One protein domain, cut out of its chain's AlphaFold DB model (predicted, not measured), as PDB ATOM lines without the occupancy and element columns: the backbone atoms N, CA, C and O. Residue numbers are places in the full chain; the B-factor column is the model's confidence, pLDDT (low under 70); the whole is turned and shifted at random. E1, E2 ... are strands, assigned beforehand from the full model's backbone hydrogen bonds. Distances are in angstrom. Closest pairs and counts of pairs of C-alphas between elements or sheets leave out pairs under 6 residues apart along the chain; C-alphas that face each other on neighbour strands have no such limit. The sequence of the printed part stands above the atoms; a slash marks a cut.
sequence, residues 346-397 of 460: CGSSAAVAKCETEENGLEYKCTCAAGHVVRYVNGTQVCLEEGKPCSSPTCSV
ATOM      1  N   CYS A 346      77.313  82.699 132.745       96.50
ATOM      2  CA  CYS A 346      78.395  81.777 132.409       96.50
ATOM      3  C   CYS A 346      77.934  80.519 131.646       96.50
ATOM      4  O   CYS A 346      78.781  79.737 131.214       96.50
ATOM      5  N   GLY A 347      76.628  80.300 131.467       94.88
ATOM      6  CA  GLY A 347      76.069  79.129 130.790       94.88
ATOM      7  C   GLY A 347      75.504  78.077 131.749       94.88
ATOM      8  O   GLY A 347      75.138  78.371 132.884       94.88
ATOM      9  N   SER A 348      75.384  76.837 131.266       95.31
ATOM     10  CA  SER A 348      74.827  75.718 132.043       95.31
ATOM     11  C   SER A 348      75.629  75.468 133.322       95.31
ATOM     12  O   SER A 348      76.856  75.435 133.283       95.31
ATOM     13  N   SER A 349      74.950  75.188 134.437       95.50
ATOM     14  CA  SER A 349      75.596  74.874 135.719       95.50
ATOM     15  C   SER A 349      76.532  73.658 135.660       95.50
ATOM     16  O   SER A 349      77.435  73.555 136.478       95.50
ATOM     17  N   ALA A 350      76.378  72.766 134.674       96.12
ATOM     18  CA  ALA A 350      77.310  71.657 134.442       96.12
ATOM     19  C   ALA A 350      78.671  72.105 133.865       96.12
ATOM     20  O   ALA A 350      79.675  71.423 134.052       96.12
ATOM     21  N   ALA A 351      78.703  73.238 133.159       96.69
ATOM     22  CA  ALA A 351      79.900  73.799 132.532       96.69
ATOM     23  C   ALA A 351      80.628  74.811 133.436       96.69
ATOM     24  O   ALA A 351      81.785  75.151 133.185       96.69
ATOM     25  N   VAL A 352      79.957  75.307 134.477       97.81
ATOM     26  CA  VAL A 352      80.414  76.414 135.326       97.81
ATOM     27  C   VAL A 352      80.830  75.871 136.690       97.81
ATOM     28  O   VAL A 352      80.008  75.345 137.429       97.81
ATOM     29  N   ALA A 353      82.105  76.023 137.044       97.50
ATOM     30  CA  ALA A 353      82.611  75.695 138.375       97.50
ATOM     31  C   ALA A 353      82.309  76.803 139.394       97.50
ATOM     32  O   ALA A 353      81.992  76.519 140.547       97.50
ATOM     33  N   LYS A 354      82.419  78.071 138.980       97.31
ATOM     34  CA  LYS A 354      82.144  79.232 139.832       97.31
ATOM     35  C   LYS A 354      81.738  80.435 138.987       97.31
ATOM     36  O   LYS A 354      82.314  80.658 137.926       97.31
ATOM     37  N   CYS A 355      80.781  81.215 139.475       97.06
ATOM     38  CA  CYS A 355      80.486  82.552 138.969       97.06
ATOM     39  C   CYS A 355      80.705  83.533 140.119       97.06
ATOM     40  O   CYS A 355      80.162  83.327 141.204       97.06
ATOM     41  N   GLU A 356      81.531  84.549 139.903       95.69
ATOM     42  CA  GLU A 356      81.802  85.598 140.885       95.69
ATOM     43  C   GLU A 356      81.450  86.952 140.285       95.69
ATOM     44  O   GLU A 356      81.919  87.289 139.201       95.69
ATOM     45  N   THR A 357      80.640  87.727 140.995       93.81
ATOM     46  CA  THR A 357      80.321  89.108 140.629       93.81
ATOM     47  C   THR A 357      81.420  90.034 141.141       93.81
ATOM     48  O   THR A 357      81.838  89.924 142.296       93.81
ATOM     49  N   GLU A 358      81.902  90.934 140.287       89.25
ATOM     50  CA  GLU A 358      82.916  91.920 140.658       89.25
ATOM     51  C   GLU A 358      82.342  93.020 141.565       89.25
ATOM     52  O   GLU A 358      81.131  93.149 141.762       89.25
ATOM     53  N   GLU A 359      83.219  93.833 142.159       84.50
ATOM     54  CA  GLU A 359      82.830  94.815 143.179       84.50
ATOM     55  C   GLU A 359      81.826  95.859 142.655       84.50
ATOM     56  O   GLU A 359      80.933  96.277 143.400       84.50
ATOM     57  N   ASN A 360      81.906  96.192 141.360       82.25
ATOM     58  CA  ASN A 360      81.000  97.115 140.671       82.25
ATOM     59  C   ASN A 360      79.575  96.560 140.451       82.25
ATOM     60  O   ASN A 360      78.685  97.317 140.070       82.25
ATOM     61  N   GLY A 361      79.333  95.261 140.677       83.19
ATOM     62  CA  GLY A 361      78.021  94.628 140.485       83.19
ATOM     63  C   GLY A 361      77.549  94.535 139.025       83.19
ATOM     64  O   GLY A 361      76.413  94.140 138.761       83.19
ATOM     65  N   LEU A 362      78.389  94.918 138.064       85.56
ATOM     66  CA  LEU A 362      78.092  94.874 136.630       85.56
ATOM     67  C   LEU A 362      78.927  93.811 135.922       85.56
ATOM     68  O   LEU A 362      78.430  93.122 135.031       85.56
ATOM     69  N   GLU A 363      80.179  93.663 136.340       89.88
ATOM     70  CA  GLU A 363      81.101  92.673 135.805       89.88
ATOM     71  C   GLU A 363      81.025  91.368 136.592       89.88
ATOM     72  O   GLU A 363      80.628  91.317 137.759       89.88
ATOM     73  N   TYR A 364      81.389  90.281 135.921       94.06
ATOM     74  CA  TYR A 364      81.432  88.958 136.516       94.06
ATOM     75  C   TYR A 364      82.542  88.127 135.882       94.06
ATOM     76  O   TYR A 364      82.927  88.332 134.728       94.06
ATOM     77  N   LYS A 365      83.039  87.154 136.645       95.69
ATOM     78  CA  LYS A 365      84.053  86.195 136.212       95.69
ATOM     79  C   LYS A 365      83.493  84.785 136.243       95.69
ATOM     80  O   LYS A 365      82.917  84.352 137.243       95.69
ATOM     81  N   CYS A 366      83.714  84.056 135.153       97.38
ATOM     82  CA  CYS A 366      83.392  82.639 135.066       97.38
ATOM     83  C   CYS A 366      84.638  81.798 135.315       97.38
ATOM     84  O   CYS A 366      85.638  81.922 134.615       97.38
ATOM     85  N   THR A 367      84.545  80.872 136.260       97.69
ATOM     86  CA  THR A 367      85.464  79.739 136.361       97.69
ATOM     87  C   THR A 367      84.753  78.520 135.791       97.69
ATOM     88  O   THR A 367      83.685  78.153 136.281       97.69
ATOM     89  N   CYS A 368      85.310  77.897 134.755       98.06
ATOM     90  CA  CYS A 368      84.686  76.752 134.091       98.06
ATOM     91  C   CYS A 368      85.061  75.420 134.747       98.06
ATOM     92  O   CYS A 368      86.133  75.281 135.337       98.06
ATOM     93  N   ALA A 369      84.155  74.446 134.661       97.94
ATOM     94  CA  ALA A 369      84.403  73.075 135.093       97.94
ATOM     95  C   ALA A 369      85.430  72.382 134.179       97.94
ATOM     96  O   ALA A 369      85.702  72.836 133.068       97.94
ATOM     97  N   ALA A 370      85.999  71.261 134.632       97.12
ATOM     98  CA  ALA A 370      86.958  70.497 133.836       97.12
ATOM     99  C   ALA A 370      86.378  70.116 132.455       97.12
ATOM    100  O   ALA A 370      85.202  69.763 132.339       97.12
ATOM    101  N   GLY A 371      87.203  70.212 131.408       96.06
ATOM    102  CA  GLY A 371      86.783  69.994 130.018       96.06
ATOM    103  C   GLY A 371      85.963  71.136 129.405       96.06
ATOM    104  O   GLY A 371      85.409  70.965 128.322       96.06
ATOM    105  N   HIS A 372      85.867  72.288 130.077       97.12
ATOM    106  CA  HIS A 372      85.260  73.511 129.553       97.12
ATOM    107  C   HIS A 372      86.248  74.679 129.635       97.12
ATOM    108  O   HIS A 372      87.083  74.749 130.534       97.12
ATOM    109  N   VAL A 373      86.130  75.624 128.704       95.88
ATOM    110  CA  VAL A 373      86.984  76.814 128.608       95.88
ATOM    111  C   VAL A 373      86.136  78.083 128.550       95.88
ATOM    112  O   VAL A 373      85.036  78.082 127.991       95.88
ATOM    113  N   VAL A 374      86.658  79.176 129.118       96.12
ATOM    114  CA  VAL A 374      86.032  80.503 129.024       96.12
ATOM    115  C   VAL A 374      86.133  80.993 127.581       96.12
ATOM    116  O   VAL A 374      87.205  80.975 126.975       96.12
ATOM    117  N   ARG A 375      85.006  81.434 127.026       94.56
ATOM    118  CA  ARG A 375      84.890  82.077 125.713       94.56
ATOM    119  C   ARG A 375      84.052  83.344 125.841       94.56
ATOM    120  O   ARG A 375      83.257  83.463 126.769       94.56
ATOM    121  N   TYR A 376      84.199  84.263 124.892       93.00
ATOM    122  CA  TYR A 376      83.428  85.504 124.867       93.00
ATOM    123  C   TYR A 376      82.385  85.444 123.760       93.00
ATOM    124  O   TYR A 376      82.746  85.457 122.585       93.00
ATOM    125  N   VAL A 377      81.102  85.398 124.119       91.38
ATOM    126  CA  VAL A 377      79.986  85.455 123.166       91.38
ATOM    127  C   VAL A 377      79.330  86.822 123.279       91.38
ATOM    128  O   VAL A 377      78.825  87.165 124.339       91.38
ATOM    129  N   ASN A 378      79.370  87.630 122.217       89.06
ATOM    130  CA  ASN A 378      78.912  89.032 122.244       89.06
ATOM    131  C   ASN A 378      79.541  89.884 123.374       89.06
ATOM    132  O   ASN A 378      78.891  90.768 123.922       89.06
ATOM    133  N   GLY A 379      80.799  89.611 123.743       87.31
ATOM    134  CA  GLY A 379      81.494  90.299 124.844       87.31
ATOM    135  C   GLY A 379      81.196  89.748 126.246       87.31
ATOM    136  O   GLY A 379      81.753  90.235 127.222       87.31
ATOM    137  N   THR A 380      80.371  88.708 126.356       91.56
ATOM    138  CA  THR A 380      79.931  88.079 127.609       91.56
ATOM    139  C   THR A 380      80.728  86.788 127.852       91.56
ATOM    140  O   THR A 380      80.831  85.957 126.947       91.56
ATOM    141  N   GLN A 381      81.318  86.608 129.044       94.69
ATOM    142  CA  GLN A 381      82.045  85.379 129.405       94.69
ATOM    143  C   GLN A 381      81.075  84.199 129.555       94.69
ATOM    144  O   GLN A 381      80.122  84.277 130.331       94.69
ATOM    145  N   VAL A 382      81.346  83.099 128.852       95.62
ATOM    146  CA  VAL A 382      80.587  81.839 128.895       95.62
ATOM    147  C   VAL A 382      81.522  80.631 128.921       95.62
ATOM    148  O   VAL A 382      82.574  80.634 128.283       95.62
ATOM    149  N   CYS A 383      81.122  79.578 129.631       96.94
ATOM    150  CA  CYS A 383      81.822  78.300 129.669       96.94
ATOM    151  C   CYS A 383      81.305  77.370 128.570       96.94
ATOM    152  O   CYS A 383      80.133  76.993 128.557       96.94
ATOM    153  N   LEU A 384      82.192  76.987 127.651       95.31
ATOM    154  CA  LEU A 384      81.894  76.085 126.536       95.31
ATOM    155  C   LEU A 384      82.821  74.869 126.573       95.31
ATOM    156  O   LEU A 384      83.955  74.976 127.032       95.31
ATOM    157  N   GLU A 385      82.347  73.721 126.089       94.81
ATOM    158  CA  GLU A 385      83.152  72.494 126.014       94.81
ATOM    159  C   GLU A 385      84.449  72.718 125.224       94.81
ATOM    160  O   GLU A 385      84.466  73.321 124.143       94.81
ATOM    161  N   GLU A 386      85.541  72.187 125.756       92.31
ATOM    162  CA  GLU A 386      86.845  72.215 125.118       92.31
ATOM    163  C   GLU A 386      86.809  71.403 123.811       92.31
ATOM    164  O   GLU A 386      86.357  70.261 123.766       92.31
ATOM    165  N   GLY A 387      87.243  72.015 122.706       88.25
ATOM    166  CA  GLY A 387      87.254  71.381 121.382       88.25
ATOM    167  C   GLY A 387      85.994  71.586 120.532       88.25
ATOM    168  O   GLY A 387      86.040  71.285 119.339       88.25
ATOM    169  N   LYS A 388      84.902  72.162 121.062       87.12
ATOM    170  CA  LYS A 388      83.788  72.621 120.213       87.12
ATOM    171  C   LYS A 388      84.131  73.981 119.588       87.12
ATOM    172  O   LYS A 388      84.280  74.962 120.322       87.12
ATOM    173  N   PRO A 389      84.255  74.083 118.249       78.06
ATOM    174  CA  PRO A 389      84.468  75.365 117.600       78.06
ATOM    175  C   PRO A 389      83.208  76.211 117.770       78.06
ATOM    176  O   PRO A 389      82.121  75.821 117.347       78.06
ATOM    177  N   CYS A 390      83.346  77.372 118.398       81.12
ATOM    178  CA  CYS A 390      82.283  78.356 118.384       81.12
ATOM    179  C   CYS A 390      82.325  79.101 117.042       81.12
ATOM    180  O   CYS A 390      83.380  79.549 116.593       81.12
ATOM    181  N   SER A 391      81.189  79.170 116.349       76.44
ATOM    182  CA  SER A 391      81.131  79.786 115.023       76.44
ATOM    183  C   SER A 391      81.326  81.303 115.127       76.44
ATOM    184  O   SER A 391      80.493  82.014 115.687       76.44
ATOM    185  N   SER A 392      82.438  81.793 114.573       72.25
ATOM    186  CA  SER A 392      82.646  83.214 114.257       72.25
ATOM    187  C   SER A 392      81.492  83.718 113.371       72.25
ATOM    188  O   SER A 392      81.014  82.941 112.535       72.25
ATOM    189  N   PRO A 393      80.995  84.964 113.529       74.50
ATOM    190  CA  PRO A 393      81.596  86.126 114.209       74.50
ATOM    191  C   PRO A 393      81.223  86.317 115.686       74.50
ATOM    192  O   PRO A 393      81.681  87.262 116.318       74.50
ATOM    193  N   THR A 394      80.374  85.459 116.249       78.12
ATOM    194  CA  THR A 394      79.702  85.738 117.530       78.12
ATOM    195  C   THR A 394      80.511  85.315 118.758       78.12
ATOM    196  O   THR A 394      80.114  85.623 119.879       78.12
ATOM    197  N   CYS A 395      81.629  84.612 118.566       82.50
ATOM    198  CA  CYS A 395      82.449  84.059 119.636       82.50
ATOM    199  C   CYS A 395      83.939  84.347 119.418       82.50
ATOM    200  O   CYS A 395      84.472  84.064 118.345       82.50
ATOM    201  N   SER A 396      84.596  84.883 120.449       84.19
ATOM    202  CA  SER A 396      86.032  85.172 120.484       84.19
ATOM    203  C   SER A 396      86.733  84.345 121.561       84.19
ATOM    204  O   SER A 396      86.172  84.056 122.625       84.19
ATOM    205  N   VAL A 397      87.975  83.958 121.264       83.50
ATOM    206  CA  VAL A 397      88.897  83.319 122.212       83.50
ATOM    207  C   VAL A 397      89.523  84.361 123.130       83.50
ATOM    208  O   VAL A 397      89.666  84.115 124.325       83.50
TER     209      VAL A 397
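Overview. This is residues 346 to 397 of the 460 residues of the protein "Fibrillin-like protein, related" of Neospora caninum (strain Liverpool) (UniProt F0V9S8). Two antiparallel hairpins, E1 with E2 and E3 with E4, lie side by side, with E2 and E4 toward each other and both hairpin turns at the same end of the domain. Residues 386 to 397 make a long loop past the second hairpin, on the side away from the first, and fold back to pair briefly with E3. The printed part has 52 residues, with no named helix and four named strands in the order E1, E2, E3, E4, making two separate sheets of two strands, E1 - E2 and E3 - E4, each all antiparallel. The class is all strand, though only 23 of the 52 residues are in named elements, under half. The whole is compact, with a radius of gyration of the C-alphas of 11.0 A and spans of 32 by 24 by 14 A.

Arrangement. E1, residues 352 to 357, and E2, residues 364 to 368, form a hairpin, antiparallel at 167 degrees between their directions. N 356 and O 365 are 3.0 A apart and N 367 and O 354 2.8 A, both within hydrogen-bond range. E3, residues 372 to 377, and E4, residues 380 to 385, form the second hairpin, antiparallel at 143 degrees. Here N 375 and O 382 are 2.9 A apart and N 384 and O 373 3.1 A, within hydrogen-bond range. Between the hairpins, E2 and E4 have 7 pairs of C-alphas within 8 A, the closest being those of Cys 368 and Cys 383, 5.5 A apart. E2 and E3 have 3 such pairs, the closest being the C-alphas of Cys 368 and Val 374, at 6.4 A. E1 and E4 have 1 such pair, the C-alphas of Val 352 and Cys 383, at 6.1 A. E1 and E3 are only just apart, their closest C-alphas being at 8.1 A. Residues 395 to 396 pair antiparallel with residues 376 to 377 of E3.

Along the chain. E1 begins at C-alpha 352 at (80.414, 76.414, 135.326) and is 13.8 A long from first to last C-alpha. E2, residues 364 to 368, measures 12.9 A. E3, residues 372 to 377, measures 14.5 A. E4, residues 380 to 385, measures 16.0 A and ends at C-alpha 385 at (83.152, 72.494, 126.014).

Size, cuts and confidence. The two C-alphas farthest apart are those of Asn 360 and Gly 387, at 32.8 A. The first and last printed C-alphas, of Cys 346 and Val 397, are 14.7 A apart. The printed part has no cut. The links E2 to E3 and E3 to E4 are tight, the link E1 to E2 is short, and no link is long. The mean pLDDT of the printed part is 91.0, and no printed residue is under 70.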